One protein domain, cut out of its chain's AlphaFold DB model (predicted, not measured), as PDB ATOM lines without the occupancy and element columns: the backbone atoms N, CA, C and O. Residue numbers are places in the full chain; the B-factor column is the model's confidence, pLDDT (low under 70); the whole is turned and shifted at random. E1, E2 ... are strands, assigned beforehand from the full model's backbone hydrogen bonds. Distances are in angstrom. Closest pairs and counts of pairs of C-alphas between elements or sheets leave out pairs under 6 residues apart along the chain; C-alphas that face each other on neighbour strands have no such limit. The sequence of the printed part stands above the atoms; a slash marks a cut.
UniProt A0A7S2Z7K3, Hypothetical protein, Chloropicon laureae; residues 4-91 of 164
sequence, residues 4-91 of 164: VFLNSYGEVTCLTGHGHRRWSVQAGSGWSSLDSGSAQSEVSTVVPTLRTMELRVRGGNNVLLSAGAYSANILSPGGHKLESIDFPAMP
ATOM      1  N   VAL A   4       2.560  36.464 -44.056       95.62
ATOM      2  CA  VAL A   4       2.022  37.779 -44.398       95.62
ATOM      3  C   VAL A   4       1.504  37.733 -45.824       95.62
ATOM      4  O   VAL A   4       2.193  37.237 -46.712       95.62
ATOM      5  N   PHE A   5       0.296  38.240 -46.041       95.00
ATOM      6  CA  PHE A   5      -0.296  38.354 -47.368       95.00
ATOM      7  C   PHE A   5      -1.009  39.696 -47.530       95.00
ATOM      8  O   PHE A   5      -1.425  40.322 -46.553       95.00
ATOM      9  N   LEU A   6      -1.135  40.117 -48.782       95.56
ATOM     10  CA  LEU A   6      -1.774  41.351 -49.219       95.56
ATOM     11  C   LEU A   6      -2.925  40.965 -50.147       95.56
ATOM     12  O   LEU A   6      -2.726  40.173 -51.069       95.56
ATOM     13  N   ASN A   7      -4.119  41.498 -49.897       94.38
ATOM     14  CA  ASN A   7      -5.271  41.297 -50.775       94.38
ATOM     15  C   ASN A   7      -5.495  42.499 -51.708       94.38
ATOM     16  O   ASN A   7      -4.942  43.581 -51.507       94.38
ATOM     17  N   SER A   8      -6.354  42.318 -52.713       92.88
ATOM     18  CA  SER A   8      -6.658  43.348 -53.715       92.88
ATOM     19  C   SER A   8      -7.425  44.556 -53.178       92.88
ATOM     20  O   SER A   8      -7.427  45.605 -53.818       92.88
ATOM     21  N   TYR A   9      -8.020  44.458 -51.988       93.19
ATOM     22  CA  TYR A   9      -8.605  45.605 -51.289       93.19
ATOM     23  C   TYR A   9      -7.545  46.481 -50.603       93.19
ATOM     24  O   TYR A   9      -7.879  47.538 -50.068       93.19
ATOM     25  N   GLY A  10      -6.270  46.079 -50.623       93.31
ATOM     26  CA  GLY A  10      -5.185  46.802 -49.967       93.31
ATOM     27  C   GLY A  10      -5.091  46.520 -48.468       93.31
ATOM     28  O   GLY A  10      -4.568  47.352 -47.726       93.31
ATOM     29  N   GLU A  11      -5.616  45.385 -48.009       96.00
ATOM     30  CA  GLU A  11      -5.462  44.906 -46.638       96.00
ATOM     31  C   GLU A  11      -4.242  43.985 -46.549       96.00
ATOM     32  O   GLU A  11      -4.094  43.039 -47.330       96.00
ATOM     33  N   VAL A  12      -3.382  44.239 -45.564       97.06
ATOM     34  CA  VAL A  12      -2.239  43.386 -45.236       97.06
ATOM     35  C   VAL A  12      -2.550  42.641 -43.947       97.06
ATOM     36  O   VAL A  12      -2.835  43.254 -42.920       97.06
ATOM     37  N   THR A  13      -2.465  41.313 -43.986       96.81
ATOM     38  CA  THR A  13      -2.746  40.448 -42.836       96.81
ATOM     39  C   THR A  13      -1.527  39.613 -42.476       96.81
ATOM     40  O   THR A  13      -0.894  39.015 -43.344       96.81
ATOM     41  N   CYS A  14      -1.243  39.518 -41.176       96.81
ATOM     42  CA  CYS A  14      -0.247  38.615 -40.615       96.81
ATOM     43  C   CYS A  14      -0.919  37.495 -39.822       96.81
ATOM     44  O   CYS A  14      -1.687  37.732 -38.884       96.81
ATOM     45  N   LEU A  15      -0.559  36.260 -40.153       96.50
ATOM     46  CA  LEU A  15      -0.924  35.051 -39.433       96.50
ATOM     47  C   LEU A  15       0.309  34.458 -38.752       96.50
ATOM     48  O   LEU A  15       1.423  34.510 -39.269       96.50
ATOM     49  N   THR A  16       0.099  33.854 -37.593       94.69
ATOM     50  CA  THR A  16       1.090  32.987 -36.954       94.69
ATOM     51  C   THR A  16       1.238  31.683 -37.741       94.69
ATOM     52  O   THR A  16       0.356  31.316 -38.519       94.69
ATOM     53  N   GLY A  17       2.302  30.920 -37.484       91.50
ATOM     54  CA  GLY A  17       2.489  29.591 -38.087       91.50
ATOM     55  C   GLY A  17       1.359  28.584 -37.807       91.50
ATOM     56  O   GLY A  17       1.244  27.594 -38.518       91.50
ATOM     57  N   HIS A  18       0.500  28.849 -36.816       93.56
ATOM     58  CA  HIS A  18      -0.687  28.043 -36.498       93.56
ATOM     59  C   HIS A  18      -1.977  28.563 -37.160       93.56
ATOM     60  O   HIS A  18      -3.061  28.071 -36.866       93.56
ATOM     61  N   GLY A  19      -1.886  29.578 -38.026       92.06
ATOM     62  CA  GLY A  19      -3.031  30.155 -38.737       92.06
ATOM     63  C   GLY A  19      -3.829  31.192 -37.940       92.06
ATOM     64  O   GLY A  19      -4.774  31.772 -38.467       92.06
ATOM     65  N   HIS A  20      -3.453  31.490 -36.692       95.12
ATOM     66  CA  HIS A  20      -4.102  32.558 -35.929       95.12
ATOM     67  C   HIS A  20      -3.668  33.931 -36.434       95.12
ATOM     68  O   HIS A  20      -2.470  34.186 -36.564       95.12
ATOM     69  N   ARG A  21      -4.629  34.831 -36.654       96.06
ATOM     70  CA  ARG A  21      -4.357  36.222 -37.024       96.06
ATOM     71  C   ARG A  21      -3.645  36.952 -35.890       96.06
ATOM     72  O   ARG A  21      -4.191  37.058 -34.796       96.06
ATOM     73  N   ARG A  22      -2.455  37.486 -36.171       95.69
ATOM     74  CA  ARG A  22      -1.717  38.356 -35.248       95.69
ATOM     75  C   ARG A  22      -2.162  39.805 -35.395       95.69
ATOM     76  O   ARG A  22      -2.454  40.454 -34.399       95.69
ATOM     77  N   TRP A  23      -2.238  40.288 -36.630       96.19
ATOM     78  CA  TRP A  23      -2.733  41.622 -36.952       96.19
ATOM     79  C   TRP A  23      -3.287  41.657 -38.378       96.19
ATOM     80  O   TRP A  23      -2.957  40.806 -39.207       96.19
ATOM     81  N   SER A  24      -4.153  42.632 -38.644       96.56
ATOM     82  CA  SER A  24      -4.562  43.026 -39.990       96.56
ATOM     83  C   SER A  24      -4.650  44.543 -40.051       96.56
ATOM     84  O   SER A  24      -5.097  45.168 -39.085       96.56
ATOM     85  N   VAL A  25      -4.203  45.125 -41.159       96.38
ATOM     86  CA  VAL A  25      -4.215  46.569 -41.378       96.38
ATOM     87  C   VAL A  25      -4.695  46.892 -42.785       96.38
ATOM     88  O   VAL A  25      -4.202  46.348 -43.773       96.38
ATOM     89  N   GLN A  26      -5.632  47.837 -42.877       94.50
ATOM     90  CA  GLN A  26      -6.014  48.442 -44.147       94.50
ATOM     91  C   GLN A  26      -4.916  49.424 -44.569       94.50
ATOM     92  O   GLN A  26      -4.854  50.570 -44.116       94.50
ATOM     93  N   ALA A  27      -4.007  48.955 -45.421       86.44
ATOM     94  CA  ALA A  27      -2.899  49.755 -45.919       86.44
ATOM     95  C   ALA A  27      -3.392  50.807 -46.928       86.44
ATOM     96  O   ALA A  27      -2.837  51.898 -46.991       86.44
ATOM     97  N   GLY A  28      -4.500  50.554 -47.632       82.94
ATOM     98  CA  GLY A  28      -5.074  51.507 -48.592       82.94
ATOM     99  C   GLY A  28      -4.395  51.478 -49.964       82.94
ATOM    100  O   GLY A  28      -4.718  52.286 -50.825       82.94
ATOM    101  N   SER A  29      -3.499  50.515 -50.186       86.50
ATOM    102  CA  SER A  29      -2.878  50.208 -51.475       86.50
ATOM    103  C   SER A  29      -3.676  49.143 -52.231       86.50
ATOM    104  O   SER A  29      -3.145  48.092 -52.581       86.50
ATOM    105  N   GLY A  30      -4.981  49.367 -52.396       89.75
ATOM    106  CA  GLY A  30      -5.869  48.454 -53.120       89.75
ATOM    107  C   GLY A  30      -5.788  48.636 -54.636       89.75
ATOM    108  O   GLY A  30      -5.320  49.659 -55.136       89.75
ATOM    109  N   TRP A  31      -6.253  47.634 -55.369       91.50
ATOM    110  CA  TRP A  31      -6.398  47.657 -56.829       91.50
ATOM    111  C   TRP A  31      -7.704  47.008 -57.313       91.50
ATOM    112  O   TRP A  31      -7.984  47.010 -58.505       91.50
ATOM    113  N   SER A  32      -8.553  46.515 -56.403       84.94
ATOM    114  CA  SER A  32      -9.827  45.862 -56.736       84.94
ATOM    115  C   SER A  32     -10.855  46.775 -57.417       84.94
ATOM    116  O   SER A  32     -11.793  46.285 -58.034       84.94
ATOM    117  N   SER A  33     -10.739  48.098 -57.270       74.25
ATOM    118  CA  SER A  33     -11.677  49.071 -57.851       74.25
ATOM    119  C   SER A  33     -11.395  49.403 -59.318       74.25
ATOM    120  O   SER A  33     -12.175  50.126 -59.930       74.25
ATOM    121  N   LEU A  34     -10.278  48.926 -59.873       69.38
ATOM    122  CA  LEU A  34      -9.917  49.168 -61.271       69.38
ATOM    123  C   LEU A  34     -10.668  48.239 -62.227       69.38
ATOM    124  O   LEU A  34     -11.003  48.639 -63.341       69.38
ATOM    125  N   ASP A  35     -11.021  47.046 -61.752       60.59
ATOM    126  CA  ASP A  35     -11.706  46.025 -62.546       60.59
ATOM    127  C   ASP A  35     -13.175  46.379 -62.851       60.59
ATOM    128  O   ASP A  35     -13.784  45.804 -63.753       60.59
ATOM    129  N   SER A  36     -13.773  47.334 -62.131       56.12
ATOM    130  CA  SER A  36     -15.197  47.684 -62.245       56.12
ATOM    131  C   SER A  36     -15.505  48.847 -63.202       56.12
ATOM    132  O   SER A  36     -16.679  49.172 -63.386       56.12
ATOM    133  N   GLY A  37     -14.492  49.476 -63.815       53.06
ATOM    134  CA  GLY A  37     -14.642  50.790 -64.459       53.06
ATOM    135  C   GLY A  37     -14.483  50.889 -65.980       53.06
ATOM    136  O   GLY A  37     -14.871  51.914 -66.533       53.06
ATOM    137  N   SER A  38     -13.935  49.898 -66.694       47.50
ATOM    138  CA  SER A  38     -13.722  50.060 -68.143       47.50
ATOM    139  C   SER A  38     -13.842  48.758 -68.935       47.50
ATOM    140  O   SER A  38     -12.906  47.979 -69.085       47.50
ATOM    141  N   ALA A  39     -15.019  48.553 -69.527       45.88
ATOM    142  CA  ALA A  39     -15.073  47.845 -70.793       45.88
ATOM    143  C   ALA A  39     -14.317  48.715 -71.809       45.88
ATOM    144  O   ALA A  39     -14.713  49.857 -72.031       45.88
ATOM    145  N   GLN A  40     -13.266  48.165 -72.427       45.38
ATOM    146  CA  GLN A  40     -12.596  48.715 -73.614       45.38
ATOM    147  C   GLN A  40     -11.466  49.738 -73.369       45.38
ATOM    148  O   GLN A  40     -11.549  50.896 -73.762       45.38
ATOM    149  N   SER A  41     -10.351  49.283 -72.801       46.81
ATOM    150  CA  SER A  41      -8.986  49.664 -73.210       46.81
ATOM    151  C   SER A  41      -7.999  48.676 -72.592       46.81
ATOM    152  O   SER A  41      -8.359  47.964 -71.661       46.81
ATOM    153  N   GLU A  42      -6.822  48.552 -73.199       52.25
ATOM    154  CA  GLU A  42      -5.761  47.582 -72.901       52.25
ATOM    155  C   GLU A  42      -5.638  47.231 -71.413       52.25
ATOM    156  O   GLU A  42      -5.712  48.109 -70.558       52.25
ATOM    157  N   VAL A  43      -5.469  45.938 -71.118       54.12
ATOM    158  CA  VAL A  43      -5.414  45.388 -69.759       54.12
ATOM    159  C   VAL A  43      -4.359  46.137 -68.938       54.12
ATOM    160  O   VAL A  43      -3.171  45.827 -69.008       54.12
ATOM    161  N   SER A  44      -4.784  47.125 -68.152       61.56
ATOM    162  CA  SER A  44      -3.946  47.831 -67.190       61.56
ATOM    163  C   SER A  44      -3.746  46.928 -65.975       61.56
ATOM    164  O   SER A  44      -4.341  47.105 -64.915       61.56
ATOM    165  N   THR A  45      -2.936  45.881 -66.148       78.12
ATOM    166  CA  THR A  45      -2.596  44.966 -65.059       78.12
ATOM    167  C   THR A  45      -1.725  45.692 -64.044       78.12
ATOM    168  O   THR A  45      -0.556  45.969 -64.311       78.12
ATOM    169  N   VAL A  46      -2.279  45.967 -62.867       85.94
ATOM    170  CA  VAL A  46      -1.488  46.409 -61.716       85.94
ATOM    171  C   VAL A  46      -0.566  45.274 -61.288       85.94
ATOM    172  O   VAL A  46      -1.024  44.145 -61.103       85.94
ATOM    173  N   VAL A  47       0.716  45.577 -61.086       93.38
ATOM    174  CA  VAL A  47       1.670  44.650 -60.471       93.38
ATOM    175  C   VAL A  47       1.812  45.004 -58.986       93.38
ATOM    176  O   VAL A  47       2.538  45.940 -58.653       93.38
ATOM    177  N   PRO A  48       1.098  44.316 -58.074       94.25
ATOM    178  CA  PRO A  48       1.203  44.595 -56.650       94.25
ATOM    179  C   PRO A  48       2.535  44.094 -56.086       94.25
ATOM    180  O   PRO A  48       3.063  43.063 -56.508       94.25
ATOM    181  N   THR A  49       3.024  44.778 -55.056       96.38
ATOM    182  CA  THR A  49       4.247  44.407 -54.337       96.38
ATOM    183  C   THR A  49       3.905  43.959 -52.932       96.38
ATOM    184  O   THR A  49       3.197  44.655 -52.209       96.38
ATOM    185  N   LEU A  50       4.472  42.834 -52.506       96.25
ATOM    186  CA  LEU A  50       4.558  42.473 -51.096       96.25
ATOM    187  C   LEU A  50       5.929  41.864 -50.826       96.25
ATOM    188  O   LEU A  50       6.207  40.736 -51.229       96.25
ATOM    189  N   ARG A  51       6.783  42.601 -50.122       95.44
ATOM    190  CA  ARG A  51       8.126  42.130 -49.774       95.44
ATOM    191  C   ARG A  51       8.636  42.772 -48.501       95.44
ATOM    192  O   ARG A  51       8.139  43.805 -48.063       95.44
ATOM    193  N   THR A  52       9.667  42.180 -47.919       94.50
ATOM    194  CA  THR A  52      10.445  42.841 -46.875       94.50
ATOM    195  C   THR A  52      11.524  43.725 -47.498       94.50
ATOM    196  O   THR A  52      12.077  43.407 -48.556       94.50
ATOM    197  N   MET A  53      11.827  44.835 -46.832       94.19
ATOM    198  CA  MET A  53      12.970  45.694 -47.132       94.19
ATOM    199  C   MET A  53      13.667  46.101 -45.839       94.19
ATOM    200  O   MET A  53      13.026  46.268 -44.804       94.19
ATOM    201  N   GLU A  54      14.982  46.283 -45.890       94.88
ATOM    202  CA  GLU A  54      15.726  46.859 -44.772       94.88
ATOM    203  C   GLU A  54      15.748  48.384 -44.900       94.88
ATOM    204  O   GLU A  54      16.046  48.889 -45.974       94.88
ATOM    205  N   LEU A  55      15.516  49.138 -43.821       93.12
ATOM    206  CA  LEU A  55      15.601  50.615 -43.871       93.12
ATOM    207  C   LEU A  55      17.030  51.140 -44.103       93.12
ATOM    208  O   LEU A  55      17.232  52.294 -44.472       93.12
ATOM    209  N   ARG A  56      18.034  50.315 -43.806       94.06
ATOM    210  CA  ARG A  56      19.456  50.576 -44.042       94.06
ATOM    211  C   ARG A  56      20.021  49.414 -44.821       94.06
ATOM    212  O   ARG A  56      19.679  48.272 -44.517       94.06
ATOM    213  N   VAL A  57      20.944  49.696 -45.726       91.19
ATOM    214  CA  VAL A  57      21.681  48.654 -46.438       91.19
ATOM    215  C   VAL A  57      22.394  47.767 -45.411       91.19
ATOM    216  O   VAL A  57      23.264  48.242 -44.678       91.19
ATOM    217  N   ARG A  58      22.014  46.482 -45.330       89.19
ATOM    218  CA  ARG A  58      22.544  45.494 -44.366       89.19
ATOM    219  C   ARG A  58      22.262  45.848 -42.903       89.19
ATOM    220  O   ARG A  58      23.051  45.533 -42.013       89.19
ATOM    221  N   GLY A  59      21.157  46.544 -42.651       86.31
ATOM    222  CA  GLY A  59      20.803  47.044 -41.326       86.31
ATOM    223  C   GLY A  59      20.119  46.028 -40.412       86.31
ATOM    224  O   GLY A  59      19.998  46.305 -39.221       86.31
ATOM    225  N   GLY A  60      19.599  44.912 -40.939       86.31
ATOM    226  CA  GLY A  60      18.811  43.920 -40.193       86.31
ATOM    227  C   GLY A  60      17.416  44.391 -39.748       86.31
ATOM    228  O   GLY A  60      16.561  43.574 -39.403       86.31
ATOM    229  N   ASN A  61      17.155  45.701 -39.783       84.69
ATOM    230  CA  ASN A  61      15.864  46.308 -39.476       84.69
ATOM    231  C   ASN A  61      14.923  46.177 -40.674       84.69
ATOM    232  O   ASN A  61      14.861  47.066 -41.527       84.69
ATOM    233  N   ASN A  62      14.203  45.060 -40.711       91.94
ATOM    234  CA  ASN A  62      13.230  44.770 -41.751       91.94
ATOM    235  C   ASN A  62      11.895  45.466 -41.481       91.94
ATOM    236  O   ASN A  62      11.327  45.373 -40.391       91.94
ATOM    237  N   VAL A  63      11.380  46.113 -42.515       95.62
ATOM    238  CA  VAL A  63      10.005  46.594 -42.620       95.62
ATOM    239  C   VAL A  63       9.328  45.874 -43.779       95.62
ATOM    240  O   VAL A  63       9.979  45.248 -44.619       95.62
ATOM    241  N   LEU A  64       8.006  45.929 -43.806       96.62
ATOM    242  CA  LEU A  64       7.212  45.354 -44.874       96.62
ATOM    243  C   LEU A  64       6.822  46.456 -45.859       96.62
ATOM    244  O   LEU A  64       6.270  47.475 -45.457       96.62
ATOM    245  N   LEU A  65       7.094  46.230 -47.138       97.12
ATOM    246  CA  LEU A  65       6.664  47.070 -48.243       97.12
ATOM    247  C   LEU A  65       5.471  46.399 -48.922       97.12
ATOM    248  O   LEU A  65       5.584  45.277 -49.421       97.12
ATOM    249  N   SER A  66       4.339  47.095 -48.936       96.75
ATOM    250  CA  SER A  66       3.138  46.681 -49.662       96.75
ATOM    251  C   SER A  66       2.746  47.751 -50.671       96.75
ATOM    252  O   SER A  66       2.626  48.910 -50.279       96.75
ATOM    253  N   ALA A  67       2.501  47.383 -51.923       96.62
ATOM    254  CA  ALA A  67       2.083  48.311 -52.968       96.62
ATOM    255  C   ALA A  67       0.923  47.762 -53.790       96.62
ATOM    256  O   ALA A  67       0.811  46.553 -53.995       96.62
ATOM    257  N   GLY A  68       0.084  48.678 -54.257       94.69
ATOM    258  CA  GLY A  68      -1.049  48.409 -55.129       94.69
ATOM    259  C   GLY A  68      -1.028  49.341 -56.327       94.69
ATOM    260  O   GLY A  68       0.031  49.634 -56.869       94.69
ATOM    261  N   ALA A  69      -2.202  49.827 -56.730       93.31
ATOM    262  CA  ALA A  69      -2.332  50.604 -57.957       93.31
ATOM    263  C   ALA A  69      -1.694  51.994 -57.883       93.31
ATOM    264  O   ALA A  69      -0.903  52.352 -58.741       93.31
ATOM    265  N   TYR A  70      -2.049  52.781 -56.871       94.44
ATOM    266  CA  TYR A  70      -1.659  54.195 -56.789       94.44
ATOM    267  C   TYR A  70      -0.976  54.556 -55.479       94.44
ATOM    268  O   TYR A  70      -0.752  55.730 -55.201       94.44
ATOM    269  N   SER A  71      -0.654  53.560 -54.659       95.88
ATOM    270  CA  SER A  71       0.063  53.803 -53.423       95.88
ATOM    271  C   SER A  71       0.867  52.597 -52.960       95.88
ATOM    272  O   SER A  71       0.537  51.436 -53.239       95.88
ATOM    273  N   ALA A  72       1.913  52.895 -52.198       96.94
ATOM    274  CA  ALA A  72       2.634  51.962 -51.356       96.94
ATOM    275  C   ALA A  72       2.534  52.357 -49.889       96.94
ATOM    276  O   ALA A  72       2.298  53.506 -49.527       96.94
ATOM    277  N   ASN A  73       2.746  51.372 -49.031       96.75
ATOM    278  CA  ASN A  73       2.804  51.540 -47.597       96.75
ATOM    279  C   ASN A  73       4.016  50.802 -47.053       96.75
ATOM    280  O   ASN A  73       4.310  49.673 -47.458       96.75
ATOM    281  N   ILE A  74       4.670  51.442 -46.093       96.25
ATOM    282  CA  ILE A  74       5.738  50.851 -45.304       96.25
ATOM    283  C   ILE A  74       5.141  50.514 -43.944       96.25
ATOM    284  O   ILE A  74       4.636  51.387 -43.238       96.25
ATOM    285  N   LEU A  75       5.170  49.238 -43.578       96.50
ATOM    286  CA  LEU A  75       4.604  48.731 -42.335       96.50
ATOM    287  C   LEU A  75       5.715  48.201 -41.428       96.50
ATOM    288  O   LEU A  75       6.656  47.539 -41.872       96.50
ATOM    289  N   SER A  76       5.591  48.453 -40.130       95.56
ATOM    290  CA  SER A  76       6.435  47.806 -39.134       95.56
ATOM    291  C   SER A  76       6.121  46.304 -39.067       95.56
ATOM    292  O   SER A  76       5.009  45.890 -39.408       95.56
ATOM    293  N   PRO A  77       7.034  45.470 -38.540       93.50
ATOM    294  CA  PRO A  77       6.746  44.052 -38.290       93.50
ATOM    295  C   PRO A  77       5.505  43.808 -37.407       93.50
ATOM    296  O   PRO A  77       4.895  42.739 -37.454       93.50
ATOM    297  N   GLY A  78       5.121  44.804 -36.599       94.56
ATOM    298  CA  GLY A  78       3.925  44.775 -35.758       94.56
ATOM    299  C   GLY A  78       2.624  45.155 -36.471       94.56
ATOM    300  O   GLY A  78       1.582  45.155 -35.826       94.56
ATOM    301  N   GLY A  79       2.663  45.495 -37.764       94.00
ATOM    302  CA  GLY A  79       1.487  45.910 -38.536       94.00
ATOM    303  C   GLY A  79       1.146  47.399 -38.421       94.00
ATOM    304  O   GLY A  79       0.096  47.827 -38.895       94.00
ATOM    305  N   HIS A  80       2.016  48.208 -37.806       95.31
ATOM    306  CA  HIS A  80       1.819  49.659 -37.754       95.31
ATOM    307  C   HIS A  80       2.262  50.300 -39.062       95.31
ATOM    308  O   HIS A  80       3.366  50.033 -39.533       95.31
ATOM    309  N   LYS A  81       1.436  51.190 -39.608       95.38
ATOM    310  CA  LYS A  81       1.808  51.987 -40.773       95.38
ATOM    311  C   LYS A  81       2.844  53.036 -40.383       95.38
ATOM    312  O   LYS A  81       2.587  53.841 -39.494       95.38
ATOM    313  N   LEU A  82       4.011  52.964 -41.013       93.69
ATOM    314  CA  LEU A  82       5.122  53.887 -40.808       93.69
ATOM    315  C   LEU A  82       5.047  55.050 -41.793       93.69
ATOM    316  O   LEU A  82       5.229  56.184 -41.376       93.69
ATOM    317  N   GLU A  83       4.755  54.758 -43.062       94.00
ATOM    318  CA  GLU A  83       4.695  55.755 -44.133       94.00
ATOM    319  C   GLU A  83       3.760  55.293 -45.263       94.00
ATOM    320  O   GLU A  83       3.583  54.083 -45.467       94.00
ATOM    321  N   SER A  84       3.192  56.251 -46.001       95.44
ATOM    322  CA  SER A  84       2.436  56.023 -47.238       95.44
ATOM    323  C   SER A  84       3.048  56.828 -48.375       95.44
ATOM    324  O   SER A  84       3.400  57.989 -48.210       95.44
ATOM    325  N   ILE A  85       3.153  56.208 -49.543       96.06
ATOM    326  CA  ILE A  85       3.707  56.819 -50.745       96.06
ATOM    327  C   ILE A  85       2.623  56.791 -51.807       96.06
ATOM    328  O   ILE A  85       2.149  55.710 -52.147       96.06
ATOM    329  N   ASP A  86       2.273  57.950 -52.350       96.00
ATOM    330  CA  ASP A  86       1.349  58.047 -53.475       96.00
ATOM    331  C   ASP A  86       2.110  57.991 -54.803       96.00
ATOM    332  O   ASP A  86       3.192  58.574 -54.967       96.00
ATOM    333  N   PHE A  87       1.540  57.268 -55.762       94.69
ATOM    334  CA  PHE A  87       2.117  57.079 -57.084       94.69
ATOM    335  C   PHE A  87       1.447  57.974 -58.121       94.69
ATOM    336  O   PHE A  87       0.221  58.094 -58.132       94.69
ATOM    337  N   PRO A  88       2.226  58.540 -59.056       93.94
ATOM    338  CA  PRO A  88       1.669  59.274 -60.187       93.94
ATOM    339  C   PRO A  88       0.997  58.347 -61.213       93.94
ATOM    340  O   PRO A  88       0.066  58.765 -61.892       93.94
ATOM    341  N   ALA A  89       1.447  57.091 -61.315       92.38
ATOM    342  CA  ALA A  89       0.921  56.091 -62.240       92.38
ATOM    343  C   ALA A  89       1.096  54.669 -61.679       92.38
ATOM    344  O   ALA A  89       1.844  54.453 -60.724       92.38
ATOM    345  N   MET A  90       0.402  53.701 -62.285       93.25
ATOM    346  CA  MET A  90       0.396  52.314 -61.816       93.25
ATOM    347  C   MET A  90       1.760  51.623 -61.997       93.25
ATOM    348  O   MET A  90       2.419  51.843 -63.020       93.25
ATOM    349  N   PRO A  91       2.188  50.766 -61.044       93.88
ATOM    350  CA  PRO A  91       3.387  49.956 -61.208       93.88
ATOM    351  C   PRO A  91       3.225  48.935 -62.337       93.88
ATOM    352  O   PRO A  91       2.309  48.110 -62.318       93.88
TER     353      PRO A  91
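Overview. This is residues 4 to 91 of the 164 residues of the protein "Hypothetical protein" of Chloropicon laureae (UniProt A0A7S2Z7K3). Two small antiparallel sheets make a sandwich, the four strands E4 to E7 on one side and the three strands E1 to E3 on the other, only partly face to face and with their strands crossed at 37 degrees. A long loop joins the two sheets, and its residues 36 to 42 stick out from one end. The printed part has 88 residues, with no named helix and seven named strands, E1 to E7 in chain order; the sheet orders are E4 - E5 - E6 - E7 and E1 - E2 - E3. The class is all strand, though under half of the residues, 37 of 88, are in named elements. The whole is only just compact, close to loose, with a radius of gyration of the C-alphas of 14.3 A, and flat, spanning 45 by 32 by 16 A.

Along the chain. Find C-alpha 49 at (4.247, 44.407, -54.337); from there E4, residues 49 to 54, runs 15.1 A. E5, residues 62 to 67, covers 16.2 A, E6, residues 71 to 75, 13.0 A, and E7, residues 81 to 86, 14.1 A, ending at C-alpha 86 (1.349, 58.047, -53.475). For the other sheet, begin at C-alpha 4 (2.022, 37.779, -44.398): E1 is residues 4 to 6, 7.1 A, E2 residues 11 to 15, 13.0 A, and E3 residues 21 to 26, 14.2 A.

Arrangement. E4 E5 E6 E7 is a meander, each strand the antiparallel neighbour of the one before, and its sheet is twisted. In the hairpin E4 and E5, look for N 51 and O 65, 3.0 A apart; in E5 and E6, N 66 and O 73, 3.0 A; in E6 and E7, N 72 and O 85, 2.8 A. E1 E2 E3 is a second meander of hairpins, with N 5 and O 13 at 3.0 A and N 12 and O 25 at 2.9 A. Between the sheets, the closest C-alphas of E1 and E4 are those of Leu 6 and Leu 50, 6.7 A apart. Those of E2 and E5 are Val 12 and Ser 66, 7.7 A. E3 and E7 are only just apart, their closest C-alphas 8.1 A from each other.

Size, cuts and confidence. The two C-alphas farthest apart, those of Gln 40 and Gly 59, are 46.5 A from each other. The printed part has no cut. The link E3 to E4, residues 27 to 48, is long, and residues 36 to 42 in it stand free. Look there for low confidence: residues 34 to 44 have pLDDT under 70, against a mean of 88.3 over the printed part.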